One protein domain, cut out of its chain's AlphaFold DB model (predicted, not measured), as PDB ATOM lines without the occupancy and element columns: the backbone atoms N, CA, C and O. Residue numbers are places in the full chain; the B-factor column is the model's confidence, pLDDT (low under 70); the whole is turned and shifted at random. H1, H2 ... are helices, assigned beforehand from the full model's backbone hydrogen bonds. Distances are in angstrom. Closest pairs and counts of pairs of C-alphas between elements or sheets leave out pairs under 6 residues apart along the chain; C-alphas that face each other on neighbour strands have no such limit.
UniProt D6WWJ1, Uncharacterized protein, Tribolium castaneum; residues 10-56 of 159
ATOM      1  N   LEU A  10     -43.679 -16.855 -33.411       57.25
ATOM      2  CA  LEU A  10     -43.763 -15.406 -33.376       57.25
ATOM      3  C   LEU A  10     -44.459 -14.921 -34.656       57.25
ATOM      4  O   LEU A  10     -44.111 -15.375 -35.751       57.25
ATOM      5  N   PRO A  11     -45.426 -13.990 -34.551       54.50
ATOM      6  CA  PRO A  11     -46.116 -13.450 -35.709       54.50
ATOM      7  C   PRO A  11     -45.095 -12.856 -36.675       54.50
ATOM      8  O   PRO A  11     -44.307 -11.978 -36.314       54.50
ATOM      9  N   SER A  12     -45.113 -13.364 -37.908       53.97
ATOM     10  CA  SER A  12     -44.223 -12.898 -38.962       53.97
ATOM     11  C   SER A  12     -44.439 -11.394 -39.166       53.97
ATOM     12  O   SER A  12     -45.559 -10.958 -39.452       53.97
ATOM     13  N   PRO A  13     -43.406 -10.553 -38.980       56.75
ATOM     14  CA  PRO A  13     -43.549  -9.137 -39.233       56.75
ATOM     15  C   PRO A  13     -43.852  -8.970 -40.719       56.75
ATOM     16  O   PRO A  13     -43.104  -9.433 -41.580       56.75
ATOM     17  N   CYS A  14     -44.972  -8.312 -41.011       56.72
ATOM     18  CA  CYS A  14     -45.346  -7.928 -42.362       56.72
ATOM     19  C   CYS A  14     -44.393  -6.816 -42.830       56.72
ATOM     20  O   CYS A  14     -44.717  -5.631 -42.819       56.72
ATOM     21  N   LEU A  15     -43.168  -7.200 -43.189       62.75
ATOM     22  CA  LEU A  15     -42.130  -6.310 -43.709       62.75
ATOM     23  C   LEU A  15     -42.386  -5.926 -45.171       62.75
ATOM     24  O   LEU A  15     -41.619  -5.157 -45.737       62.75
ATOM     25  N   ASN A  16     -43.494  -6.387 -45.761       68.50
ATOM     26  CA  ASN A  16     -43.858  -6.159 -47.159       68.50
ATOM     27  C   ASN A  16     -43.833  -4.671 -47.543       68.50
ATOM     28  O   ASN A  16     -43.386  -4.319 -48.633       68.50
ATOM     29  N   GLY A  17     -44.275  -3.779 -46.649       77.06
ATOM     30  CA  GLY A  17     -44.246  -2.333 -46.896       77.06
ATOM     31  C   GLY A  17     -42.826  -1.761 -46.949       77.06
ATOM     32  O   GLY A  17     -42.491  -1.016 -47.864       77.06
ATOM     33  N   LEU A  18     -41.970  -2.149 -45.999       77.31
ATOM     34  CA  LEU A  18     -40.583  -1.686 -45.950       77.31
ATOM     35  C   LEU A  18     -39.755  -2.290 -47.085       77.31
ATOM     36  O   LEU A  18     -39.035  -1.572 -47.769       77.31
ATOM     37  N   ASP A  19     -39.882  -3.595 -47.312       78.25
ATOM     38  CA  ASP A  19     -39.140  -4.296 -48.354       78.25
ATOM     39  C   ASP A  19     -39.527  -3.777 -49.745       78.25
ATOM     40  O   ASP A  19     -38.644  -3.530 -50.564       78.25
ATOM     41  N   SER A  20     -40.815  -3.505 -49.997       80.06
ATOM     42  CA  SER A  20     -41.244  -2.891 -51.263       80.06
ATOM     43  C   SER A  20     -40.719  -1.463 -51.438       80.06
ATOM     44  O   SER A  20     -40.325  -1.095 -52.545       80.06
ATOM     45  N   ALA A  21     -40.649  -0.662 -50.370       82.56
ATOM     46  CA  ALA A  21     -40.049   0.671 -50.418       82.56
ATOM     47  C   ALA A  21     -38.533   0.615 -50.686       82.56
ATOM     48  O   ALA A  21     -38.039   1.319 -51.565       82.56
ATOM     49  N   LEU A  22     -37.800  -0.259 -49.990       81.25
ATOM     50  CA  LEU A  22     -36.358  -0.452 -50.184       81.25
ATOM     51  C   LEU A  22     -36.035  -0.996 -51.578       81.25
ATOM     52  O   LEU A  22     -35.047  -0.584 -52.184       81.25
ATOM     53  N   GLN A  23     -36.880  -1.877 -52.114       82.81
ATOM     54  CA  GLN A  23     -36.748  -2.386 -53.475       82.81
ATOM     55  C   GLN A  23     -36.990  -1.285 -54.516       82.81
ATOM     56  O   GLN A  23     -36.227  -1.182 -55.472       82.81
ATOM     57  N   ARG A  24     -37.991  -0.410 -54.314       86.00
ATOM     58  CA  ARG A  24     -38.215   0.777 -55.167       86.00
ATOM     59  C   ARG A  24     -37.040   1.753 -55.138       86.00
ATOM     60  O   ARG A  24     -36.737   2.357 -56.158       86.00
ATOM     61  N   LEU A  25     -36.379   1.888 -53.990       87.31
ATOM     62  CA  LEU A  25     -35.178   2.709 -53.820       87.31
ATOM     63  C   LEU A  25     -33.900   2.040 -54.358       87.31
ATOM     64  O   LEU A  25     -32.831   2.635 -54.279       87.31
ATOM     65  N   GLY A  26     -33.977   0.804 -54.868       83.25
ATOM     66  CA  GLY A  26     -32.807   0.047 -55.325       83.25
ATOM     67  C   GLY A  26     -31.844  -0.349 -54.199       83.25
ATOM     68  O   GLY A  26     -30.713  -0.744 -54.464       83.25
ATOM     69  N   MET A  27     -32.278  -0.252 -52.939       81.25
ATOM     70  CA  MET A  27     -31.485  -0.585 -51.749       81.25
ATOM     71  C   MET A  27     -31.585  -2.065 -51.364       81.25
ATOM     72  O   MET A  27     -30.870  -2.526 -50.475       81.25
ATOM     73  N   LEU A  28     -32.487  -2.809 -52.007       75.75
ATOM     74  CA  LEU A  28     -32.646  -4.244 -51.827       75.75
ATOM     75  C   LEU A  28     -32.293  -4.967 -53.130       75.75
ATOM     76  O   LEU A  28     -32.819  -4.626 -54.189       75.75
ATOM     77  N   ALA A  29     -31.435  -5.985 -53.044       74.06
ATOM     78  CA  ALA A  29     -31.177  -6.876 -54.171       74.06
ATOM     79  C   ALA A  29     -32.454  -7.653 -54.548       74.06
ATOM     80  O   ALA A  29     -33.273  -7.984 -53.689       74.06
ATOM     81  N   THR A  30     -32.622  -7.962 -55.836       67.81
ATOM     82  CA  THR A  30     -33.808  -8.645 -56.387       67.81
ATOM     83  C   THR A  30     -33.968 -10.094 -55.907       67.81
ATOM     84  O   THR A  30     -35.053 -10.659 -56.035       67.81
ATOM     85  N   SER A  31     -32.924 -10.697 -55.326       60.38
ATOM     86  CA  SER A  31     -32.926 -12.052 -54.768       60.38
ATOM     87  C   SER A  31     -33.251 -12.037 -53.267       60.38
ATOM     88  O   SER A  31     -32.391 -11.890 -52.402       60.38
ATOM     89  N   ALA A  32     -34.539 -12.182 -52.955       64.94
ATOM     90  CA  ALA A  32     -35.086 -12.026 -51.607       64.94
ATOM     91  C   ALA A  32     -34.944 -13.261 -50.693       64.94
ATOM     92  O   ALA A  32     -35.251 -13.159 -49.505       64.94
ATOM     93  N   ASP A  33     -34.502 -14.416 -51.199       72.00
ATOM     94  CA  ASP A  33     -34.584 -15.675 -50.441       72.00
ATOM     95  C   ASP A  33     -33.564 -15.758 -49.299       72.00
ATOM     96  O   ASP A  33     -33.944 -16.049 -48.165       72.00
ATOM     97  N   SER A  34     -32.313 -15.352 -49.530       75.75
ATOM     98  CA  SER A  34     -31.289 -15.289 -48.473       75.75
ATOM     99  C   SER A  34     -31.656 -14.293 -47.367       75.75
ATOM    100  O   SER A  34     -31.453 -14.552 -46.182       75.75
ATOM    101  N   ARG A  35     -32.265 -13.157 -47.733       76.56
ATOM    102  CA  ARG A  35     -32.776 -12.176 -46.769       76.56
ATOM    103  C   ARG A  35     -33.938 -12.748 -45.961       76.56
ATOM    104  O   ARG A  35     -33.996 -12.521 -44.757       76.56
ATOM    105  N   ARG A  36     -34.867 -13.468 -46.595       77.31
ATOM    106  CA  ARG A  36     -36.003 -14.106 -45.910       77.31
ATOM    107  C   ARG A  36     -35.532 -15.152 -44.908       77.31
ATOM    108  O   ARG A  36     -36.061 -15.190 -43.800       77.31
ATOM    109  N   GLU A  37     -34.546 -15.964 -45.271       82.31
ATOM    110  CA  GLU A  37     -33.928 -16.937 -44.366       82.31
ATOM    111  C   GLU A  37     -33.243 -16.245 -43.187       82.31
ATOM    112  O   GLU A  37     -33.558 -16.553 -42.038       82.31
ATOM    113  N   TYR A  38     -32.424 -15.223 -43.451       79.56
ATOM    114  CA  TYR A  38     -31.783 -14.422 -42.407       79.56
ATOM    115  C   TYR A  38     -32.800 -13.783 -41.448       79.56
ATOM    116  O   TYR A  38     -32.651 -13.858 -40.230       79.56
ATOM    117  N   LEU A  39     -33.876 -13.189 -41.977       77.50
ATOM    118  CA  LEU A  39     -34.929 -12.563 -41.171       77.50
ATOM    119  C   LEU A  39     -35.686 -13.575 -40.297       77.50
ATOM    120  O   LEU A  39     -36.115 -13.221 -39.197       77.50
ATOM    121  N   LYS A  40     -35.857 -14.819 -40.764       81.12
ATOM    122  CA  LYS A  40     -36.411 -15.914 -39.953       81.12
ATOM    123  C   LYS A  40     -35.431 -16.346 -38.862       81.12
ATOM    124  O   LYS A  40     -35.850 -16.581 -37.730       81.12
ATOM    125  N   GLU A  41     -34.140 -16.419 -39.172       81.69
ATOM    126  CA  GLU A  41     -33.097 -16.826 -38.227       81.69
ATOM    127  C   GLU A  41     -32.965 -15.838 -37.055       81.69
ATOM    128  O   GLU A  41     -33.048 -16.248 -35.895       81.69
ATOM    129  N   ILE A  42     -32.880 -14.531 -37.337       78.12
ATOM    130  CA  ILE A  42     -32.774 -13.474 -36.309       78.12
ATOM    131  C   ILE A  42     -34.008 -13.370 -35.405       78.12
ATOM    132  O   ILE A  42     -33.922 -12.811 -34.313       78.12
ATOM    133  N   GLN A  43     -35.166 -13.865 -35.851       73.12
ATOM    134  CA  GLN A  43     -36.380 -13.905 -35.031       73.12
ATOM    135  C   GLN A  43     -36.350 -15.062 -34.040       73.12
ATOM    136  O   GLN A  43     -36.760 -14.895 -32.895       73.12
ATOM    137  N   ARG A  44     -35.858 -16.226 -34.476       75.56
ATOM    138  CA  ARG A  44     -35.759 -17.423 -33.636       75.56
ATOM    139  C   ARG A  44     -34.618 -17.323 -32.627       75.56
ATOM    140  O   ARG A  44     -34.707 -17.907 -31.552       75.56
ATOM    141  N   LYS A  45     -33.551 -16.591 -32.957       75.88
ATOM    142  CA  LYS A  45     -32.364 -16.450 -32.109       75.88
ATOM    143  C   LYS A  45     -32.063 -14.977 -31.836       75.88
ATOM    144  O   LYS A  45     -31.518 -14.299 -32.707       75.88
ATOM    145  N   PRO A  46     -32.355 -14.459 -30.629       64.81
ATOM    146  CA  PRO A  46     -31.855 -13.152 -30.237       64.81
ATOM    147  C   PRO A  46     -30.332 -13.240 -30.088       64.81
ATOM    148  O   PRO A  46     -29.816 -13.761 -29.100       64.81
ATOM    149  N   TYR A  47     -29.591 -12.766 -31.089       67.94
ATOM    150  CA  TYR A  47     -28.135 -12.713 -30.994       67.94
ATOM    151  C   TYR A  47     -27.729 -11.709 -29.914       67.94
ATOM    152  O   TYR A  47     -28.170 -10.560 -29.931       67.94
ATOM    153  N   LEU A  48     -26.827 -12.128 -29.024       58.75
ATOM    154  CA  LEU A  48     -26.323 -11.317 -27.908       58.75
ATOM    155  C   LEU A  48     -25.732  -9.962 -28.360       58.75
ATOM    156  O   LEU A  48     -25.746  -8.997 -27.606       58.75
ATOM    157  N   ASN A  49     -25.262  -9.884 -29.611       64.62
ATOM    158  CA  ASN A  49     -24.632  -8.698 -30.204       64.62
ATOM    159  C   ASN A  49     -25.548  -7.930 -31.178       64.62
ATOM    160  O   ASN A  49     -25.083  -7.023 -31.871       64.62
ATOM    161  N   MET A  50     -26.828  -8.294 -31.294       67.81
ATOM    162  CA  MET A  50     -27.749  -7.624 -32.214       67.81
ATOM    163  C   MET A  50     -28.357  -6.385 -31.557       67.81
ATOM    164  O   MET A  50     -29.179  -6.469 -30.646       67.81
ATOM    165  N   VAL A  51     -27.982  -5.212 -32.064       68.00
ATOM    166  CA  VAL A  51     -28.568  -3.937 -31.645       68.00
ATOM    167  C   VAL A  51     -29.955  -3.799 -32.271       68.00
ATOM    168  O   VAL A  51     -30.092  -3.628 -33.481       68.00
ATOM    169  N   ARG A  52     -31.000  -3.859 -31.443       66.62
ATOM    170  CA  ARG A  52     -32.386  -3.647 -31.874       66.62
ATOM    171  C   ARG A  52     -32.782  -2.193 -31.634       66.62
ATOM    172  O   ARG A  52     -33.031  -1.792 -30.502       66.62
ATOM    173  N   ILE A  53     -32.843  -1.403 -32.702       64.62
ATOM    174  CA  ILE A  53     -33.243   0.007 -32.623       64.62
ATOM    175  C   ILE A  53     -34.768   0.092 -32.700       64.62
ATOM    176  O   ILE A  53     -35.379  -0.389 -33.654       64.62
ATOM    177  N   ASN A  54     -35.393   0.700 -31.692       61.91
ATOM    178  CA  ASN A  54     -36.836   0.912 -31.668       61.91
ATOM    179  C   ASN A  54     -37.159   2.193 -32.451       61.91
ATOM    180  O   ASN A  54     -37.063   3.302 -31.933       61.91
ATOM    181  N   THR A  55     -37.482   2.046 -33.734       60.47
ATOM    182  CA  THR A  55     -37.555   3.162 -34.693       60.47
ATOM    183  C   THR A  55     -38.809   4.032 -34.577       60.47
ATOM    184  O   THR A  55     -38.933   4.988 -35.333       60.47
ATOM    185  N   ARG A  56     -39.728   3.772 -33.629       61.25
ATOM    186  CA  ARG A  56     -40.992   4.536 -33.502       61.25
ATOM    187  C   ARG A  56     -40.806   6.049 -33.321       61.25
ATOM    188  O   ARG A  56     -41.721   6.788 -33.660       61.25
TER     189      ARG A  56
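This is residues 10 to 56 of the 159 residues of an uncharacterized protein of Tribolium castaneum (UniProt D6WWJ1). Two short helices, H1 and H2, are held apart by a loop, residues 25 to 32, in an open frame with few contacts. An unnamed stretch leads into H1, and after H2 the chain turns back, with residues 51 to 56 sticking out as a free tail. The printed part has 47 residues with two named helices, H1 then H2, and no named strand; the class is all helix, with under half of the residues in named elements. It is loose, with a radius of gyration of the C-alphas of 12.0 A and spans of 31 by 26 by 21 A.

H1, residues 16 to 24, and H2, residues 33 to 44, are apart, with no C-alpha of the one within 8 A of the other. A short link of 8 residues joins them. Residues 33 to 38 of H2 stand free. In H1 every O i to N i+4 pair is within hydrogen-bond range; in H2, 7 of 8.

H1 begins at C-alpha 16 (-43.858, -6.159, -47.159) and measures 12.0 A from first to last C-alpha. H2 measures 16.9 A and ends at C-alpha 44 (-35.759, -17.423, -33.636).

The C-alphas of Arg 24 and Leu 48, the two farthest apart, are 32.1 A apart. The printed part has no cut. Mean pLDDT of the printed part is 71.6; residues 10 to 16, 30 to 32 and 46 to 56 are under 70.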